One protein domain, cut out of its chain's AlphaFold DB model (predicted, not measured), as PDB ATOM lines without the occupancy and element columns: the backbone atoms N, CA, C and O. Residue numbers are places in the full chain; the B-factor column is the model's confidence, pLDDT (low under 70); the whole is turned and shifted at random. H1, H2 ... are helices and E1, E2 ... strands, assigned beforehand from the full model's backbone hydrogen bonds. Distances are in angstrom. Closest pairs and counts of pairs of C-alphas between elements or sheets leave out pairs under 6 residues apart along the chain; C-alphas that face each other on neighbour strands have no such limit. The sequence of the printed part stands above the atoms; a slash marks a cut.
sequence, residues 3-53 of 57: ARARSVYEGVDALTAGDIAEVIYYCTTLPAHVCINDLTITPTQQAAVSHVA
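This is residues 3 to 53 of the 57 residues of the protein "NAD(P)-dependent oxidoreductase" of Bacteroidales bacterium (UniProt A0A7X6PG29). This is a loose, open loop of chain: helix H2 forms one side, and the unnamed stretch of residues 30 to 45 turns at one end and folds back along the other side to the short strand E1. At the end away from that turn, the small helix H1 sticks out. The printed part has 51 residues, with two named helices and one named strand in the order H1, H2, E1; it is mostly helix, though under half of the residues are in named elements. The outline is a rod spanning 43 by 20 by 14 A, loose, with a radius of gyration of the C-alphas of 14.2 A.

Begin at H2, residues 17 to 29, where every O i to N i+4 pair is within hydrogen-bond range. Going back along the chain, a short link of 8 residues leads to H1, residues 3 to 8, where 1 of 2 such pairs is within range. H1 and H2 are apart. Going forward from H2, a long link of 16 residues leads to E1, residues 46 to 48. H2 and E1 are apart, and so are H1 and E1. E1 pairs with no named strand, but residues 51 to 52 pair with it, antiparallel.

Find C-alpha 17 at (36.386, -4.036, 133.506); from there H2 runs 18.5 A to C-alpha 29 at (51.196, 6.203, 129.358). H1 begins at C-alpha 3, at (19.093, -11.160, 136.163), and is 9.1 A long. E1 ends at C-alpha 48, at (26.441, 1.308, 117.374), after 5.6 A.

Look to the C-alphas of Ala 3 and His 33 for the two farthest apart, 44.9 A. Residues 3 to 10, of which 3 to 8 belong to H1, stand free, as do residues 29 to 34. The printed part has no cut, and no printed residue is under 70 in pLDDT; H1 has a mean of 74.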
ATOM      1  N   ALA A   3      19.539 -10.229 137.198       74.06
ATOM      2  CA  ALA A   3      19.093 -11.160 136.163       74.06
ATOM      3  C   ALA A   3      18.783 -10.465 134.823       74.06
ATOM      4  O   ALA A   3      19.261 -10.889 133.778       74.06
ATOM      5  N   ARG A   4      18.068  -9.333 134.859       73.12
ATOM      6  CA  ARG A   4      17.725  -8.545 133.663       73.12
ATOM      7  C   ARG A   4      18.941  -7.847 133.053       73.12
ATOM      8  O   ARG A   4      18.956  -7.586 131.861       73.12
ATOM      9  N   ALA A   5      19.950  -7.522 133.863       71.19
ATOM     10  CA  ALA A   5      21.212  -6.990 133.349       71.19
ATOM     11  C   ALA A   5      22.011  -8.080 132.622       71.19
ATOM     12  O   ALA A   5      22.570  -7.828 131.562       71.19
ATOM     13  N   ARG A   6      22.016  -9.305 133.160       72.88
ATOM     14  CA  ARG A   6      22.700 -10.445 132.543       72.88
ATOM     15  C   ARG A   6      22.097 -10.810 131.182       72.88
ATOM     16  O   ARG A   6      22.855 -10.984 130.237       72.88
ATOM     17  N   SER A   7      20.768 -10.804 131.061       77.12
ATOM     18  CA  SER A   7      20.088 -11.132 129.799       77.12
ATOM     19  C   SER A   7      20.401 -10.162 128.651       77.12
ATOM     20  O   SER A   7      20.294 -10.518 127.485       77.12
ATOM     21  N   VAL A   8      20.814  -8.922 128.945       77.31
ATOM     22  CA  VAL A   8      21.199  -7.942 127.909       77.31
ATOM     23  C   VAL A   8      22.501  -8.333 127.205       77.31
ATOM     24  O   VAL A   8      22.693  -7.968 126.044       77.31
ATOM     25  N   TYR A   9      23.372  -9.092 127.870       80.25
ATOM     26  CA  TYR A   9      24.678  -9.503 127.351       80.25
ATOM     27  C   TYR A   9      24.702 -10.944 126.827       80.25
ATOM     28  O   TYR A   9      25.733 -11.401 126.346       80.25
ATOM     29  N   GLU A  10      23.577 -11.662 126.866       84.25
ATOM     30  CA  GLU A  10      23.484 -12.996 126.266       84.25
ATOM     31  C   GLU A  10      23.830 -12.944 124.766       84.25
ATOM     32  O   GLU A  10      23.357 -12.074 124.019       84.25
ATOM     33  N   GLY A  11      24.719 -13.851 124.346       87.25
ATOM     34  CA  GLY A  11      25.248 -13.918 122.981       87.25
ATOM     35  C   GLY A  11      26.238 -12.804 122.603       87.25
ATOM     36  O   GLY A  11      26.566 -12.683 121.418       87.25
ATOM     37  N   VAL A  12      26.706 -11.993 123.563       90.69
ATOM     38  CA  VAL A  12      27.638 -10.870 123.345       90.69
ATOM     39  C   VAL A  12      28.878 -11.009 124.230       90.69
ATOM     40  O   VAL A  12      28.775 -11.043 125.455       90.69
ATOM     41  N   ASP A  13      30.056 -10.998 123.614       91.81
ATOM     42  CA  ASP A  13      31.336 -10.778 124.282       91.81
ATOM     43  C   ASP A  13      31.443  -9.289 124.618       91.81
ATOM     44  O   ASP A  13      31.942  -8.478 123.841       91.81
ATOM     45  N   ALA A  14      30.855  -8.901 125.748       91.94
ATOM     46  CA  ALA A  14      30.860  -7.522 126.209       91.94
ATOM     47  C   ALA A  14      32.252  -7.095 126.695       91.94
ATOM     48  O   ALA A  14      33.026  -7.922 127.177       91.94
ATOM     49  N   LEU A  15      32.529  -5.787 126.644       94.69
ATOM     50  CA  LEU A  15      33.715  -5.231 127.292       94.69
ATOM     51  C   LEU A  15      33.670  -5.539 128.787       94.69
ATOM     52  O   LEU A  15      32.644  -5.381 129.457       94.69
ATOM     53  N   THR A  16      34.811  -5.955 129.304       94.50
ATOM     54  CA  THR A  16      35.033  -6.240 130.710       94.50
ATOM     55  C   THR A  16      35.654  -5.031 131.403       94.50
ATOM     56  O   THR A  16      36.146  -4.092 130.775       94.50
ATOM     57  N   ALA A  17      35.672  -5.052 132.736       95.56
ATOM     58  CA  ALA A  17      36.386  -4.036 133.506       95.56
ATOM     59  C   ALA A  17      37.897  -4.013 133.195       95.56
ATOM     60  O   ALA A  17      38.510  -2.952 133.281       95.56
ATOM     61  N   GLY A  18      38.479  -5.162 132.821       97.88
ATOM     62  CA  GLY A  18      39.884  -5.265 132.427       97.88
ATOM     63  C   GLY A  18      40.176  -4.491 131.145       97.88
ATOM     64  O   GLY A  18      41.085  -3.667 131.136       97.88
ATOM     65  N   ASP A  19      39.336  -4.661 130.120       97.50
ATOM     66  CA  ASP A  19      39.493  -3.967 128.833       97.50
ATOM     67  C   ASP A  19      39.491  -2.439 129.015       97.50
ATOM     68  O   ASP A  19      40.315  -1.722 128.450       97.50
ATOM     69  N   ILE A  20      38.597  -1.924 129.867       97.75
ATOM     70  CA  ILE A  20      38.526  -0.487 130.169       97.75
ATOM     71  C   ILE A  20      39.758  -0.015 130.951       97.75
ATOM     72  O   ILE A  20      40.283   1.063 130.674       97.75
ATOM     73  N   ALA A  21      40.237  -0.808 131.914       98.19
ATOM     74  CA  ALA A  21      41.427  -0.470 132.692       98.19
ATOM     75  C   ALA A  21      42.684  -0.384 131.811       98.19
ATOM     76  O   ALA A  21      43.472   0.549 131.967       98.19
ATOM     77  N   GLU A  22      42.848  -1.305 130.859       98.44
ATOM     78  CA  GLU A  22      43.968  -1.292 129.913       98.44
ATOM     79  C   GLU A  22      43.932  -0.071 128.991       98.44
ATOM     80  O   GLU A  22      44.959   0.576 128.783       98.44
ATOM     81  N   VAL A  23      42.751   0.302 128.490       98.31
ATOM     82  CA  VAL A  23      42.588   1.501 127.654       98.31
ATOM     83  C   VAL A  23      42.899   2.773 128.440       98.31
ATOM     84  O   VAL A  23      43.601   3.648 127.936       98.31
ATOM     85  N   ILE A  24      42.433   2.876 129.690       98.12
ATOM     86  CA  ILE A  24      42.779   4.003 130.569       98.12
ATOM     87  C   ILE A  24      44.292   4.059 130.772       98.12
ATOM     88  O   ILE A  24      44.891   5.120 130.594       98.12
ATOM     89  N   TYR A  25      44.917   2.927 131.103       98.44
ATOM     90  CA  TYR A  25      46.363   2.855 131.282       98.44
ATOM     91  C   TYR A  25      47.096   3.334 130.026       98.44
ATOM     92  O   TYR A  25      47.938   4.230 130.117       98.44
ATOM     93  N   TYR A  26      46.711   2.839 128.848       98.19
ATOM     94  CA  TYR A  26      47.251   3.296 127.571       98.19
ATOM     95  C   TYR A  26      47.165   4.819 127.434       98.19
ATOM     96  O   TYR A  26      48.201   5.462 127.274       98.19
ATOM     97  N   CYS A  27      45.977   5.411 127.611       98.06
ATOM     98  CA  CYS A  27      45.785   6.861 127.529       98.06
ATOM     99  C   CYS A  27      46.709   7.642 128.481       98.06
ATOM    100  O   CYS A  27      47.170   8.725 128.131       98.06
ATOM    101  N   THR A  28      47.011   7.095 129.663       97.44
ATOM    102  CA  THR A  28      47.890   7.741 130.657       97.44
ATOM    103  C   THR A  28      49.389   7.535 130.423       97.44
ATOM    104  O   THR A  28      50.194   8.240 131.026       97.44
ATOM    105  N   THR A  29      49.782   6.582 129.574       98.12
ATOM    106  CA  THR A  29      51.196   6.203 129.358       98.12
ATOM    107  C   THR A  29      51.817   6.797 128.095       98.12
ATOM    108  O   THR A  29      52.997   6.578 127.815       98.12
ATOM    109  N   LEU A  30      51.040   7.557 127.324       98.25
ATOM    110  CA  LEU A  30      51.497   8.187 126.092       98.25
ATOM    111  C   LEU A  30      52.527   9.305 126.356       98.25
ATOM    112  O   LEU A  30      52.555   9.892 127.441       98.25
ATOM    113  N   PRO A  31      53.380   9.641 125.367       98.62
ATOM    114  CA  PRO A  31      54.297  10.770 125.480       98.62
ATOM    115  C   PRO A  31      53.569  12.078 125.811       98.62
ATOM    116  O   PRO A  31      52.478  12.324 125.308       98.62
ATOM    117  N   ALA A  32      54.217  12.974 126.560       97.50
ATOM    118  CA  ALA A  32      53.600  14.200 127.089       97.50
ATOM    119  C   ALA A  32      52.987  15.162 126.045       97.50
ATOM    120  O   ALA A  32      52.221  16.048 126.409       97.50
ATOM    121  N   HIS A  33      53.330  15.025 124.761       97.81
ATOM    122  CA  HIS A  33      52.779  15.840 123.672       97.81
ATOM    123  C   HIS A  33      51.542  15.215 123.004       97.81
ATOM    124  O   HIS A  33      51.001  15.788 122.061       97.81
ATOM    125  N   VAL A  34      51.113  14.033 123.451       98.38
ATOM    126  CA  VAL A  34      49.963  13.314 122.908       98.38
ATOM    127  C   VAL A  34      48.783  13.475 123.857       98.38
ATOM    128  O   VAL A  34      48.884  13.183 125.044       98.38
ATOM    129  N   CYS A  35      47.650  13.917 123.316       97.62
ATOM    130  CA  CYS A  35      46.403  14.068 124.055       97.62
ATOM    131  C   CYS A  35      45.268  13.380 123.294       97.62
ATOM    132  O   CYS A  35      44.965  13.751 122.159       97.62
ATOM    133  N   ILE A  36      44.639  12.386 123.921       98.06
ATOM    134  CA  ILE A  36      43.397  11.784 123.431       98.06
ATOM    135  C   ILE A  36      42.248  12.577 124.051       98.06
ATOM    136  O   ILE A  36      41.980  12.454 125.242       98.06
ATOM    137  N   ASN A  37      41.602  13.424 123.248       97.62
ATOM    138  CA  ASN A  37      40.527  14.299 123.731       97.62
ATOM    139  C   ASN A  37      39.203  13.551 123.933       97.62
ATOM    140  O   ASN A  37      38.439  13.895 124.829       97.62
ATOM    141  N   ASP A  38      38.935  12.551 123.094       97.81
ATOM    142  CA  ASP A  38      37.734  11.721 123.154       97.81
ATOM    143  C   ASP A  38      38.077  10.296 122.699       97.81
ATOM    144  O   ASP A  38      38.923  10.100 121.819       97.81
ATOM    145  N   LEU A  39      37.438   9.307 123.319       96.06
ATOM    146  CA  LEU A  39      37.581   7.895 123.003       96.06
ATOM    147  C   LEU A  39      36.228   7.201 123.156       96.06
ATOM    148  O   LEU A  39      35.666   7.116 124.247       96.06
ATOM    149  N   THR A  40      35.741   6.636 122.054       95.69
ATOM    150  CA  THR A  40      34.571   5.756 122.038       95.69
ATOM    151  C   THR A  40      35.032   4.325 121.796       95.69
ATOM    152  O   THR A  40      35.663   4.042 120.778       95.69
ATOM    153  N   ILE A  41      34.701   3.415 122.713       95.62
ATOM    154  CA  ILE A  41      35.026   1.989 122.618       95.62
ATOM    155  C   ILE A  41      33.764   1.137 122.745       95.62
ATOM    156  O   ILE A  41      32.878   1.412 123.551       95.62
ATOM    157  N   THR A  42      33.688   0.095 121.926       95.69
ATOM    158  CA  THR A  42      32.609  -0.894 121.904       95.69
ATOM    159  C   THR A  42      33.216  -2.277 121.664       95.69
ATOM    160  O   THR A  42      34.314  -2.363 121.106       95.69
ATOM    161  N   PRO A  43      32.553  -3.371 122.076       94.44
ATOM    162  CA  PRO A  43      32.958  -4.693 121.621       94.44
ATOM    163  C   PRO A  43      32.808  -4.794 120.100       94.44
ATOM    164  O   PRO A  43      31.890  -4.205 119.540       94.44
ATOM    165  N   THR A  44      33.623  -5.611 119.430       94.75
ATOM    166  CA  THR A  44      33.561  -5.809 117.963       94.75
ATOM    167  C   THR A  44      32.164  -6.198 117.467       94.75
ATOM    168  O   THR A  44      31.774  -5.874 116.349       94.75
ATOM    169  N   GLN A  45      31.382  -6.875 118.308       94.62
ATOM    170  CA  GLN A  45      30.000  -7.251 118.018       94.62
ATOM    171  C   GLN A  45      29.023  -6.065 117.980       94.62
ATOM    172  O   GLN A  45      27.885  -6.247 117.559       94.62
ATOM    173  N   GLN A  46      29.420  -4.870 118.413       94.69
ATOM    174  CA  GLN A  46      28.569  -3.692 118.513       94.69
ATOM    175  C   GLN A  46      29.129  -2.548 117.661       94.69
ATOM    176  O   GLN A  46      30.074  -1.880 118.053       94.69
ATOM    177  N   ALA A  47      28.498  -2.265 116.522       91.31
ATOM    178  CA  ALA A  47      28.891  -1.141 115.664       91.31
ATOM    179  C   ALA A  47      28.288   0.201 116.128       91.31
ATOM    180  O   ALA A  47      28.839   1.266 115.867       91.31
ATOM    181  N   ALA A  48      27.129   0.157 116.789       91.00
ATOM    182  CA  ALA A  48      26.441   1.308 117.374       91.00
ATOM    183  C   ALA A  48      25.471   0.828 118.463       91.00
ATOM    184  O   ALA A  48      25.218  -0.368 118.583       91.00
ATOM    185  N   VAL A  49      24.871   1.750 119.224       86.50
ATOM    186  CA  VAL A  49      23.926   1.428 120.318       86.50
ATOM    187  C   VAL A  49      22.813   0.462 119.882       86.50
ATOM    188  O   VAL A  49      22.473  -0.454 120.624       86.50
ATOM    189  N   SER A  50      22.271   0.628 118.672       89.12
ATOM    190  CA  SER A  50      21.200  -0.217 118.121       89.12
ATOM    191  C   SER A  50      21.687  -1.340 117.199       89.12
ATOM    192  O   SER A  50      20.864  -2.066 116.649       89.12
ATOM    193  N   HIS A  51      22.999  -1.492 116.998       92.12
ATOM    194  CA  HIS A  51      23.575  -2.447 116.048       92.12
ATOM    195  C   HIS A  51      24.513  -3.411 116.774       92.12
ATOM    196  O   HIS A  51      25.711  -3.151 116.878       92.12
ATOM    197  N   VAL A  52      23.949  -4.517 117.272       92.25
ATOM    198  CA  VAL A  52      24.674  -5.563 118.006       92.25
ATOM    199  C   VAL A  52      24.452  -6.921 117.341       92.25
ATOM    200  O   VAL A  52      23.326  -7.418 117.295       92.25
ATOM    201  N   ALA A  53      25.527  -7.538 116.854       93.25
ATOM    202  CA  ALA A  53      25.534  -8.896 116.331       93.25
ATOM    203  C   ALA A  53      25.631  -9.898 117.490       93.25
ATOM    204  O   ALA A  53      26.682 -10.042 118.114       93.25
TER     205      ALA A  53